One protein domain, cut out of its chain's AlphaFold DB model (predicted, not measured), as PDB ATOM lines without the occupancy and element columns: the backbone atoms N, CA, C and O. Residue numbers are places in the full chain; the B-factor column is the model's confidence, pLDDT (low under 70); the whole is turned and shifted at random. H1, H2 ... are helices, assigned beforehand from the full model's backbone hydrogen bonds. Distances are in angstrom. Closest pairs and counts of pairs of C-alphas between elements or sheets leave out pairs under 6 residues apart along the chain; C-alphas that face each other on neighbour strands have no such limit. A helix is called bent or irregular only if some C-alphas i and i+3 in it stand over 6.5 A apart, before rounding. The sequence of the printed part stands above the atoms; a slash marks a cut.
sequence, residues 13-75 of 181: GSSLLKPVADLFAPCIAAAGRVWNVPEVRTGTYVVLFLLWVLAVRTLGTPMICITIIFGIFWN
ATOM      1  N   GLY A  13     -14.479  21.993 -13.858       56.69
ATOM      2  CA  GLY A  13     -15.924  22.220 -13.994       56.69
ATOM      3  C   GLY A  13     -16.605  22.453 -12.642       56.69
ATOM      4  O   GLY A  13     -17.331  23.429 -12.472       56.69
ATOM      5  N   SER A  14     -16.280  21.634 -11.634       57.91
ATOM      6  CA  SER A  14     -16.839  21.779 -10.280       57.91
ATOM      7  C   SER A  14     -16.430  23.075  -9.568       57.91
ATOM      8  O   SER A  14     -17.187  23.581  -8.749       57.91
ATOM      9  N   SER A  15     -15.256  23.647  -9.871       57.91
ATOM     10  CA  SER A  15     -14.810  24.916  -9.272       57.91
ATOM     11  C   SER A  15     -15.497  26.152  -9.849       57.91
ATOM     12  O   SER A  15     -15.577  27.161  -9.160       57.91
ATOM     13  N   LEU A  16     -16.006  26.073 -11.082       60.00
ATOM     14  CA  LEU A  16     -16.710  27.176 -11.748       60.00
ATOM     15  C   LEU A  16     -18.183  27.293 -11.320       60.00
ATOM     16  O   LEU A  16     -18.741  28.382 -11.373       60.00
ATOM     17  N   LEU A  17     -18.794  26.200 -10.853       60.44
ATOM     18  CA  LEU A  17     -20.168  26.174 -10.328       60.44
ATOM     19  C   LEU A  17     -20.277  26.628  -8.859       60.44
ATOM     20  O   LEU A  17     -21.348  27.052  -8.434       60.44
ATOM     21  N   LYS A  18     -19.178  26.585  -8.095       61.38
ATOM     22  CA  LYS A  18     -19.115  27.047  -6.694       61.38
ATOM     23  C   LYS A  18     -19.522  28.515  -6.490       61.38
ATOM     24  O   LYS A  18     -20.418  28.737  -5.686       61.38
ATOM     25  N   PRO A  19     -18.992  29.505  -7.240       66.12
ATOM     26  CA  PRO A  19     -19.348  30.909  -7.010       66.12
ATOM     27  C   PRO A  19     -20.827  31.218  -7.284       66.12
ATOM     28  O   PRO A  19     -21.375  32.141  -6.694       66.12
ATOM     29  N   VAL A  20     -21.485  30.445  -8.156       63.34
ATOM     30  CA  VAL A  20     -22.921  30.589  -8.440       63.34
ATOM     31  C   VAL A  20     -23.750  29.939  -7.331       63.34
ATOM     32  O   VAL A  20     -24.699  30.540  -6.837       63.34
ATOM     33  N   ALA A  21     -23.364  28.736  -6.891       62.06
ATOM     34  CA  ALA A  21     -24.027  28.029  -5.798       62.06
ATOM     35  C   ALA A  21     -23.942  28.796  -4.468       62.06
ATOM     36  O   ALA A  21     -24.942  28.890  -3.760       62.06
ATOM     37  N   ASP A  22     -22.794  29.407  -4.169       64.69
ATOM     38  CA  ASP A  22     -22.565  30.172  -2.937       64.69
ATOM     39  C   ASP A  22     -23.380  31.481  -2.896       64.69
ATOM     40  O   ASP A  22     -23.755  31.944  -1.818       64.69
ATOM     41  N   LEU A  23     -23.731  32.048  -4.060       63.66
ATOM     42  CA  LEU A  23     -24.574  33.245  -4.159       63.66
ATOM     43  C   LEU A  23     -26.053  32.951  -3.863       63.66
ATOM     44  O   LEU A  23     -26.747  33.767  -3.259       63.66
ATOM     45  N   PHE A  24     -26.541  31.777  -4.274       62.22
ATOM     46  CA  PHE A  24     -27.927  31.354  -4.051       62.22
ATOM     47  C   PHE A  24     -28.117  30.555  -2.752       62.22
ATOM     48  O   PHE A  24     -29.240  30.468  -2.253       62.22
ATOM     49  N   ALA A  25     -27.037  30.031  -2.160       62.47
ATOM     50  CA  ALA A  25     -27.038  29.299  -0.894       62.47
ATOM     51  C   ALA A  25     -27.787  30.006   0.257       62.47
ATOM     52  O   ALA A  25     -28.620  29.350   0.894       62.47
ATOM     53  N   PRO A  26     -27.593  31.313   0.535       67.69
ATOM     54  CA  PRO A  26     -28.322  31.978   1.616       67.69
ATOM     55  C   PRO A  26     -29.825  32.122   1.325       67.69
ATOM     56  O   PRO A  26     -30.634  31.966   2.242       67.69
ATOM     57  N   CYS A  27     -30.219  32.346   0.065       60.12
ATOM     58  CA  CYS A  27     -31.628  32.435  -0.342       60.12
ATOM     59  C   CYS A  27     -32.341  31.081  -0.255       60.12
ATOM     60  O   CYS A  27     -33.456  31.002   0.258       60.12
ATOM     61  N   ILE A  28     -31.686  30.003  -0.693       64.06
ATOM     62  CA  ILE A  28     -32.228  28.640  -0.614       64.06
ATOM     63  C   ILE A  28     -32.355  28.202   0.854       64.06
ATOM     64  O   ILE A  28     -33.380  27.649   1.252       64.06
ATOM     65  N   ALA A  29     -31.359  28.509   1.691       61.97
ATOM     66  CA  ALA A  29     -31.394  28.190   3.119       61.97
ATOM     67  C   ALA A  29     -32.467  28.987   3.887       61.97
ATOM     68  O   ALA A  29     -33.073  28.467   4.827       61.97
ATOM     69  N   ALA A  30     -32.723  30.241   3.500       62.72
ATOM     70  CA  ALA A  30     -33.811  31.043   4.061       62.72
ATOM     71  C   ALA A  30     -35.190  30.511   3.632       62.72
ATOM     72  O   ALA A  30     -36.072  30.360   4.479       62.72
ATOM     73  N   ALA A  31     -35.350  30.137   2.358       62.06
ATOM     74  CA  ALA A  31     -36.570  29.513   1.848       62.06
ATOM     75  C   ALA A  31     -36.869  28.172   2.544       62.06
ATOM     76  O   ALA A  31     -38.007  27.920   2.929       62.06
ATOM     77  N   GLY A  32     -35.845  27.350   2.805       63.34
ATOM     78  CA  GLY A  32     -35.994  26.089   3.541       63.34
ATOM     79  C   GLY A  32     -36.418  26.265   5.006       63.34
ATOM     80  O   GLY A  32     -37.167  25.444   5.535       63.34
ATOM     81  N   ARG A  33     -35.996  27.352   5.669       64.88
ATOM     82  CA  ARG A  33     -36.450  27.685   7.034       64.88
ATOM     83  C   ARG A  33     -37.911  28.128   7.067       64.88
ATOM     84  O   ARG A  33     -38.644  27.693   7.947       64.88
ATOM     85  N   VAL A  34     -38.339  28.926   6.089       65.44
ATOM     86  CA  VAL A  34     -39.747  29.330   5.928       65.44
ATOM     87  C   VAL A  34     -40.634  28.129   5.570       65.44
ATOM     88  O   VAL A  34     -41.758  28.030   6.049       65.44
ATOM     89  N   TRP A  35     -40.109  27.170   4.803       64.31
ATOM     90  CA  TRP A  35     -40.825  25.951   4.411       64.31
ATOM     91  C   TRP A  35     -41.051  24.945   5.554       64.31
ATOM     92  O   TRP A  35     -41.946  24.105   5.476       64.31
ATOM     93  N   ASN A  36     -40.254  25.010   6.626       70.62
ATOM     94  CA  ASN A  36     -40.417  24.133   7.792       70.62
ATOM     95  C   ASN A  36     -41.557  24.562   8.729       70.62
ATOM     96  O   ASN A  36     -41.925  23.801   9.623       70.62
ATOM     97  N   VAL A  37     -42.128  25.751   8.522       80.00
ATOM     98  CA  VAL A  37     -43.293  26.232   9.267       80.00
ATOM     99  C   VAL A  37     -44.527  25.462   8.773       80.00
ATOM    100  O   VAL A  37     -44.852  25.541   7.581       80.00
ATOM    101  N   PRO A  38     -45.206  24.675   9.633       77.88
ATOM    102  CA  PRO A  38     -46.283  23.794   9.196       77.88
ATOM    103  C   PRO A  38     -47.432  24.570   8.549       77.88
ATOM    104  O   PRO A  38     -47.969  24.089   7.557       77.88
ATOM    105  N   GLU A  39     -47.733  25.785   9.015       79.94
ATOM    106  CA  GLU A  39     -48.789  26.649   8.479       79.94
ATOM    107  C   GLU A  39     -48.507  27.090   7.034       79.94
ATOM    108  O   GLU A  39     -49.402  27.088   6.184       79.94
ATOM    109  N   VAL A  40     -47.248  27.419   6.726       79.94
ATOM    110  CA  VAL A  40     -46.817  27.810   5.373       79.94
ATOM    111  C   VAL A  40     -46.818  26.596   4.451       79.94
ATOM    112  O   VAL A  40     -47.253  26.684   3.301       79.94
ATOM    113  N   ARG A  41     -46.392  25.435   4.958       79.75
ATOM    114  CA  ARG A  41     -46.374  24.182   4.203       79.75
ATOM    115  C   ARG A  41     -47.786  23.711   3.850       79.75
ATOM    116  O   ARG A  41     -48.057  23.430   2.684       79.75
ATOM    117  N   THR A  42     -48.703  23.670   4.819       82.88
ATOM    118  CA  THR A  42     -50.104  23.308   4.558       82.88
ATOM    119  C   THR A  42     -50.787  24.332   3.665       82.88
ATOM    120  O   THR A  42     -51.472  23.940   2.725       82.88
ATOM    121  N   GLY A  43     -50.555  25.629   3.893       86.06
ATOM    122  CA  GLY A  43     -51.097  26.689   3.042       86.06
ATOM    123  C   GLY A  43     -50.630  26.557   1.592       86.06
ATOM    124  O   GLY A  43     -51.441  26.642   0.673       86.06
ATOM    125  N   THR A  44     -49.351  26.247   1.376       84.44
ATOM    126  CA  THR A  44     -48.804  26.043   0.029       84.44
ATOM    127  C   THR A  44     -49.420  24.825  -0.656       84.44
ATOM    128  O   THR A  44     -49.814  24.920  -1.816       84.44
ATOM    129  N   TYR A  45     -49.579  23.698   0.047       84.75
ATOM    130  CA  TYR A  45     -50.250  22.523  -0.520       84.75
ATOM    131  C   TYR A  45     -51.721  22.784  -0.855       84.75
ATOM    132  O   TYR A  45     -52.184  22.344  -1.904       84.75
ATOM    133  N   VAL A  46     -52.444  23.534  -0.019       88.31
ATOM    134  CA  VAL A  46     -53.837  23.919  -0.294       88.31
ATOM    135  C   VAL A  46     -53.921  24.822  -1.522       88.31
ATOM    136  O   VAL A  46     -54.768  24.598  -2.381       88.31
ATOM    137  N   VAL A  47     -53.022  25.800  -1.657       89.00
ATOM    138  CA  VAL A  47     -52.966  26.669  -2.842       89.00
ATOM    139  C   VAL A  47     -52.641  25.865  -4.102       89.00
ATOM    140  O   VAL A  47     -53.315  26.034  -5.113       89.00
ATOM    141  N   LEU A  48     -51.664  24.955  -4.046       84.94
ATOM    142  CA  LEU A  48     -51.324  24.074  -5.168       84.94
ATOM    143  C   LEU A  48     -52.481  23.137  -5.533       84.94
ATOM    144  O   LEU A  48     -52.740  22.929  -6.714       84.94
ATOM    145  N   PHE A  49     -53.205  22.614  -4.543       87.56
ATOM    146  CA  PHE A  49     -54.387  21.786  -4.766       87.56
ATOM    147  C   PHE A  49     -55.526  22.586  -5.404       87.56
ATOM    148  O   PHE A  49     -56.110  22.138  -6.384       87.56
ATOM    149  N   LEU A  50     -55.808  23.797  -4.915       87.31
ATOM    150  CA  LEU A  50     -56.816  24.678  -5.510       87.31
ATOM    151  C   LEU A  50     -56.435  25.088  -6.936       87.31
ATOM    152  O   LEU A  50     -57.292  25.080  -7.814       87.31
ATOM    153  N   LEU A  51     -55.157  25.387  -7.189       86.69
ATOM    154  CA  LEU A  51     -54.639  25.680  -8.525       86.69
ATOM    155  C   LEU A  51     -54.762  24.460  -9.440       86.69
ATOM    156  O   LEU A  51     -55.176  24.605 -10.586       86.69
ATOM    157  N   TRP A  52     -54.481  23.258  -8.933       85.88
ATOM    158  CA  TRP A  52     -54.680  22.012  -9.668       85.88
ATOM    159  C   TRP A  52     -56.156  21.771 -10.005       85.88
ATOM    160  O   TRP A  52     -56.471  21.475 -11.153       85.88
ATOM    161  N   VAL A  53     -57.077  21.983  -9.060       85.38
ATOM    162  CA  VAL A  53     -58.527  21.906  -9.308       85.38
ATOM    163  C   VAL A  53     -58.959  22.942 -10.349       85.38
ATOM    164  O   VAL A  53     -59.737  22.623 -11.250       85.38
ATOM    165  N   LEU A  54     -58.424  24.165 -10.284       85.44
ATOM    166  CA  LEU A  54     -58.673  25.197 -11.288       85.44
ATOM    167  C   LEU A  54     -58.130  24.783 -12.664       85.44
ATOM    168  O   LEU A  54     -58.805  24.976 -13.667       85.44
ATOM    169  N   ALA A  55     -56.947  24.168 -12.711       81.81
ATOM    170  CA  ALA A  55     -56.342  23.646 -13.931       81.81
ATOM    171  C   ALA A  55     -57.151  22.479 -14.518       81.81
ATOM    172  O   ALA A  55     -57.338  22.413 -15.726       81.81
ATOM    173  N   VAL A  56     -57.708  21.593 -13.691       82.56
ATOM    174  CA  VAL A  56     -58.647  20.552 -14.142       82.56
ATOM    175  C   VAL A  56     -59.945  21.180 -14.662       82.56
ATOM    176  O   VAL A  56     -60.530  20.682 -15.619       82.56
ATOM    177  N   ARG A  57     -60.388  22.308 -14.096       83.69
ATOM    178  CA  ARG A  57     -61.568  23.044 -14.574       83.69
ATOM    179  C   ARG A  57     -61.328  23.734 -15.923       83.69
ATOM    180  O   ARG A  57     -62.265  23.800 -16.716       83.69
ATOM    181  N   THR A  58     -60.126  24.267 -16.167       83.12
ATOM    182  CA  THR A  58     -59.781  25.033 -17.380       83.12
ATOM    183  C   THR A  58     -59.227  24.165 -18.507       83.12
ATOM    184  O   THR A  58     -59.640  24.336 -19.650       83.12
ATOM    185  N   LEU A  59     -58.319  23.231 -18.205       78.56
ATOM    186  CA  LEU A  59     -57.729  22.297 -19.170       78.56
ATOM    187  C   LEU A  59     -58.512  20.978 -19.282       78.56
ATOM    188  O   LEU A  59     -58.341  20.277 -20.273       78.56
ATOM    189  N   GLY A  60     -59.385  20.638 -18.327       80.06
ATOM    190  CA  GLY A  60     -60.274  19.472 -18.410       80.06
ATOM    191  C   GLY A  60     -59.593  18.121 -18.146       80.06
ATOM    192  O   GLY A  60     -58.625  18.004 -17.390       80.06
ATOM    193  N   THR A  61     -60.101  17.083 -18.820       77.69
ATOM    194  CA  THR A  61     -59.633  15.684 -18.781       77.69
ATOM    195  C   THR A  61     -58.118  15.462 -18.951       77.69
ATOM    196  O   THR A  61     -57.599  14.596 -18.244       77.69
ATOM    197  N   PRO A  62     -57.356  16.183 -19.809       82.38
ATOM    198  CA  PRO A  62     -55.919  15.924 -19.958       82.38
ATOM    199  C   PRO A  62     -55.126  16.074 -18.652       82.38
ATOM    200  O   PRO A  62     -54.195  15.302 -18.429       82.38
ATOM    201  N   MET A  63     -55.515  16.987 -17.753       84.81
ATOM    202  CA  MET A  63     -54.838  17.141 -16.458       84.81
ATOM    203  C   MET A  63     -55.034  15.918 -15.557       84.81
ATOM    204  O   MET A  63     -54.099  15.502 -14.878       84.81
ATOM    205  N   ILE A  64     -56.214  15.297 -15.606       84.69
ATOM    206  CA  ILE A  64     -56.517  14.076 -14.851       84.69
ATOM    207  C   ILE A  64     -55.667  12.914 -15.378       84.69
ATOM    208  O   ILE A  64     -54.990  12.243 -14.598       84.69
ATOM    209  N   CYS A  65     -55.622  12.720 -16.701       85.19
ATOM    210  CA  CYS A  65     -54.813  11.668 -17.319       85.19
ATOM    211  C   CYS A  65     -53.329  11.796 -16.946       85.19
ATOM    212  O   CYS A  65     -52.721  10.813 -16.528       85.19
ATOM    213  N   ILE A  66     -52.760  13.004 -17.026       87.88
ATOM    214  CA  ILE A  66     -51.352  13.245 -16.681       87.88
ATOM    215  C   ILE A  66     -51.090  12.941 -15.202       87.88
ATOM    216  O   ILE A  66     -50.087  12.304 -14.889       87.88
ATOM    217  N   THR A  67     -51.991  13.323 -14.289       87.00
ATOM    218  CA  THR A  67     -51.820  12.995 -12.862       87.00
ATOM    219  C   THR A  67     -51.889  11.507 -12.560       87.00
ATOM    220  O   THR A  67     -51.103  11.023 -11.749       87.00
ATOM    221  N   ILE A  68     -52.783  10.768 -13.220       86.94
ATOM    222  CA  ILE A  68     -52.897   9.316 -13.042       86.94
ATOM    223  C   ILE A  68     -51.635   8.632 -13.567       86.94
ATOM    224  O   ILE A  68     -51.056   7.799 -12.876       86.94
ATOM    225  N   ILE A  69     -51.175   9.026 -14.756       88.44
ATOM    226  CA  ILE A  69     -49.943   8.506 -15.353       88.44
ATOM    227  C   ILE A  69     -48.751   8.789 -14.433       88.44
ATOM    228  O   ILE A  69     -47.991   7.878 -14.114       88.44
ATOM    229  N   PHE A  70     -48.617  10.024 -13.944       87.12
ATOM    230  CA  PHE A  70     -47.561  10.387 -13.003       87.12
ATOM    231  C   PHE A  70     -47.639   9.571 -11.705       87.12
ATOM    232  O   PHE A  70     -46.614   9.104 -11.216       87.12
ATOM    233  N   GLY A  71     -48.846   9.331 -11.183       85.12
ATOM    234  CA  GLY A  71     -49.068   8.478 -10.016       85.12
ATOM    235  C   GLY A  71     -48.631   7.030 -10.236       85.12
ATOM    236  O   GLY A  71     -47.997   6.454  -9.358       85.12
ATOM    237  N   ILE A  72     -48.898   6.456 -11.414       85.44
ATOM    238  CA  ILE A  72     -48.439   5.106 -11.778       85.44
ATOM    239  C   ILE A  72     -46.911   5.048 -11.782       85.44
ATOM    240  O   ILE A  72     -46.331   4.164 -11.155       85.44
ATOM    241  N   PHE A  73     -46.252   6.000 -12.446       82.25
ATOM    242  CA  PHE A  73     -44.790   6.029 -12.518       82.25
ATOM    243  C   PHE A  73     -44.138   6.263 -11.155       82.25
ATOM    244  O   PHE A  73     -43.132   5.629 -10.847       82.25
ATOM    245  N   TRP A  74     -44.728   7.116 -10.317       82.56
ATOM    246  CA  TRP A  74     -44.250   7.318  -8.951       82.56
ATOM    247  C   TRP A  74     -44.453   6.067  -8.085       82.56
ATOM    248  O   TRP A  74     -43.604   5.735  -7.264       82.56
ATOM    249  N   ASN A  75     -45.558   5.340  -8.276       83.88
ATOM    250  CA  ASN A  75     -45.847   4.110  -7.540       83.88
ATOM    251  C   ASN A  75     -44.956   2.928  -7.963       83.88
ATOM    252  O   ASN A  75     -44.645   2.077  -7.135       83.88
TER     253      ASN A  75
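This is residues 13 to 75 of the 181 residues of the protein "SAYSvFN domain-containing protein" of Chromera velia CCMP2878 (UniProt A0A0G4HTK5). Three helices follow one another end to end in an open, angular chain with an empty middle. The bent helix H1 and the helix H2 make the two limbs of a wide V, meeting at a corner near residues 35 to 41, and H3 turns off at the far end of H2. The printed part has 63 residues with three named helices, in the order H1, H2, H3, and no named strand; its class is all helix. It is extended, with a radius of gyration of the C-alphas of 17.7 A, and its C-alphas span 46 by 33 by 25 A along the three main axes.

By its hydrogen bonds H1, residues 13 to 35, was assigned as one helix, but it is bent: C-alphas 23 and 26 are 7.0 A apart. Its arms, H1a with residues 13 to 23 and H1b with residues 26 to 35, stand at a steep tilt of 61 degrees. H1a is itself irregular, with C-alphas 16 and 19 at 6.6 A. H1b and H2, residues 38 to 59, are close but not clearly touching; their closest C-alphas, of Trp 35 and Arg 41, are 5.8 A apart. Their lines are about perpendicular, at 87 degrees. H2 and H3, residues 61 to 75, touch only at the corner by their link, H2 with residues 55 to 56 alone and H3 with residues 62 to 64 alone. Their closest C-alphas, of Val 56 and Met 63, are 5.6 A apart. These two helices run opposite ways at a steep tilt of 48 degrees. H1a is apart from H2 and from H3, and H1b is apart from H3. Every O i to N i+4 pair is within hydrogen-bond range in H1b, H2 and H3; in H1a 2 of 7 are, beside 4 of 8 O i to N i+3 pairs.

H1a begins at C-alpha 13 at (-15.924, 22.220, -13.994) and is 17.1 A long from first to last C-alpha. H1b, Pro 26 to Trp 35, measures 14.2 A. H2 begins at C-alpha 38 at (-46.283, 23.794, 9.196) and measures 30.6 A. H3 measures 21.2 A and ends at C-alpha 75 at (-45.847, 4.110, -7.540).

The two C-alphas farthest apart, those of Ser 15 and Arg 57, are 47.1 A apart. Residues 13 to 34, which belong to H1, stand free, and so do residues 68 to 75 of H3, among others. The printed part has no cut, and the links H1 to H2 and H2 to H3 are tight. The mean pLDDT of the printed part is 75.9; residues 13 to 35 are under 70.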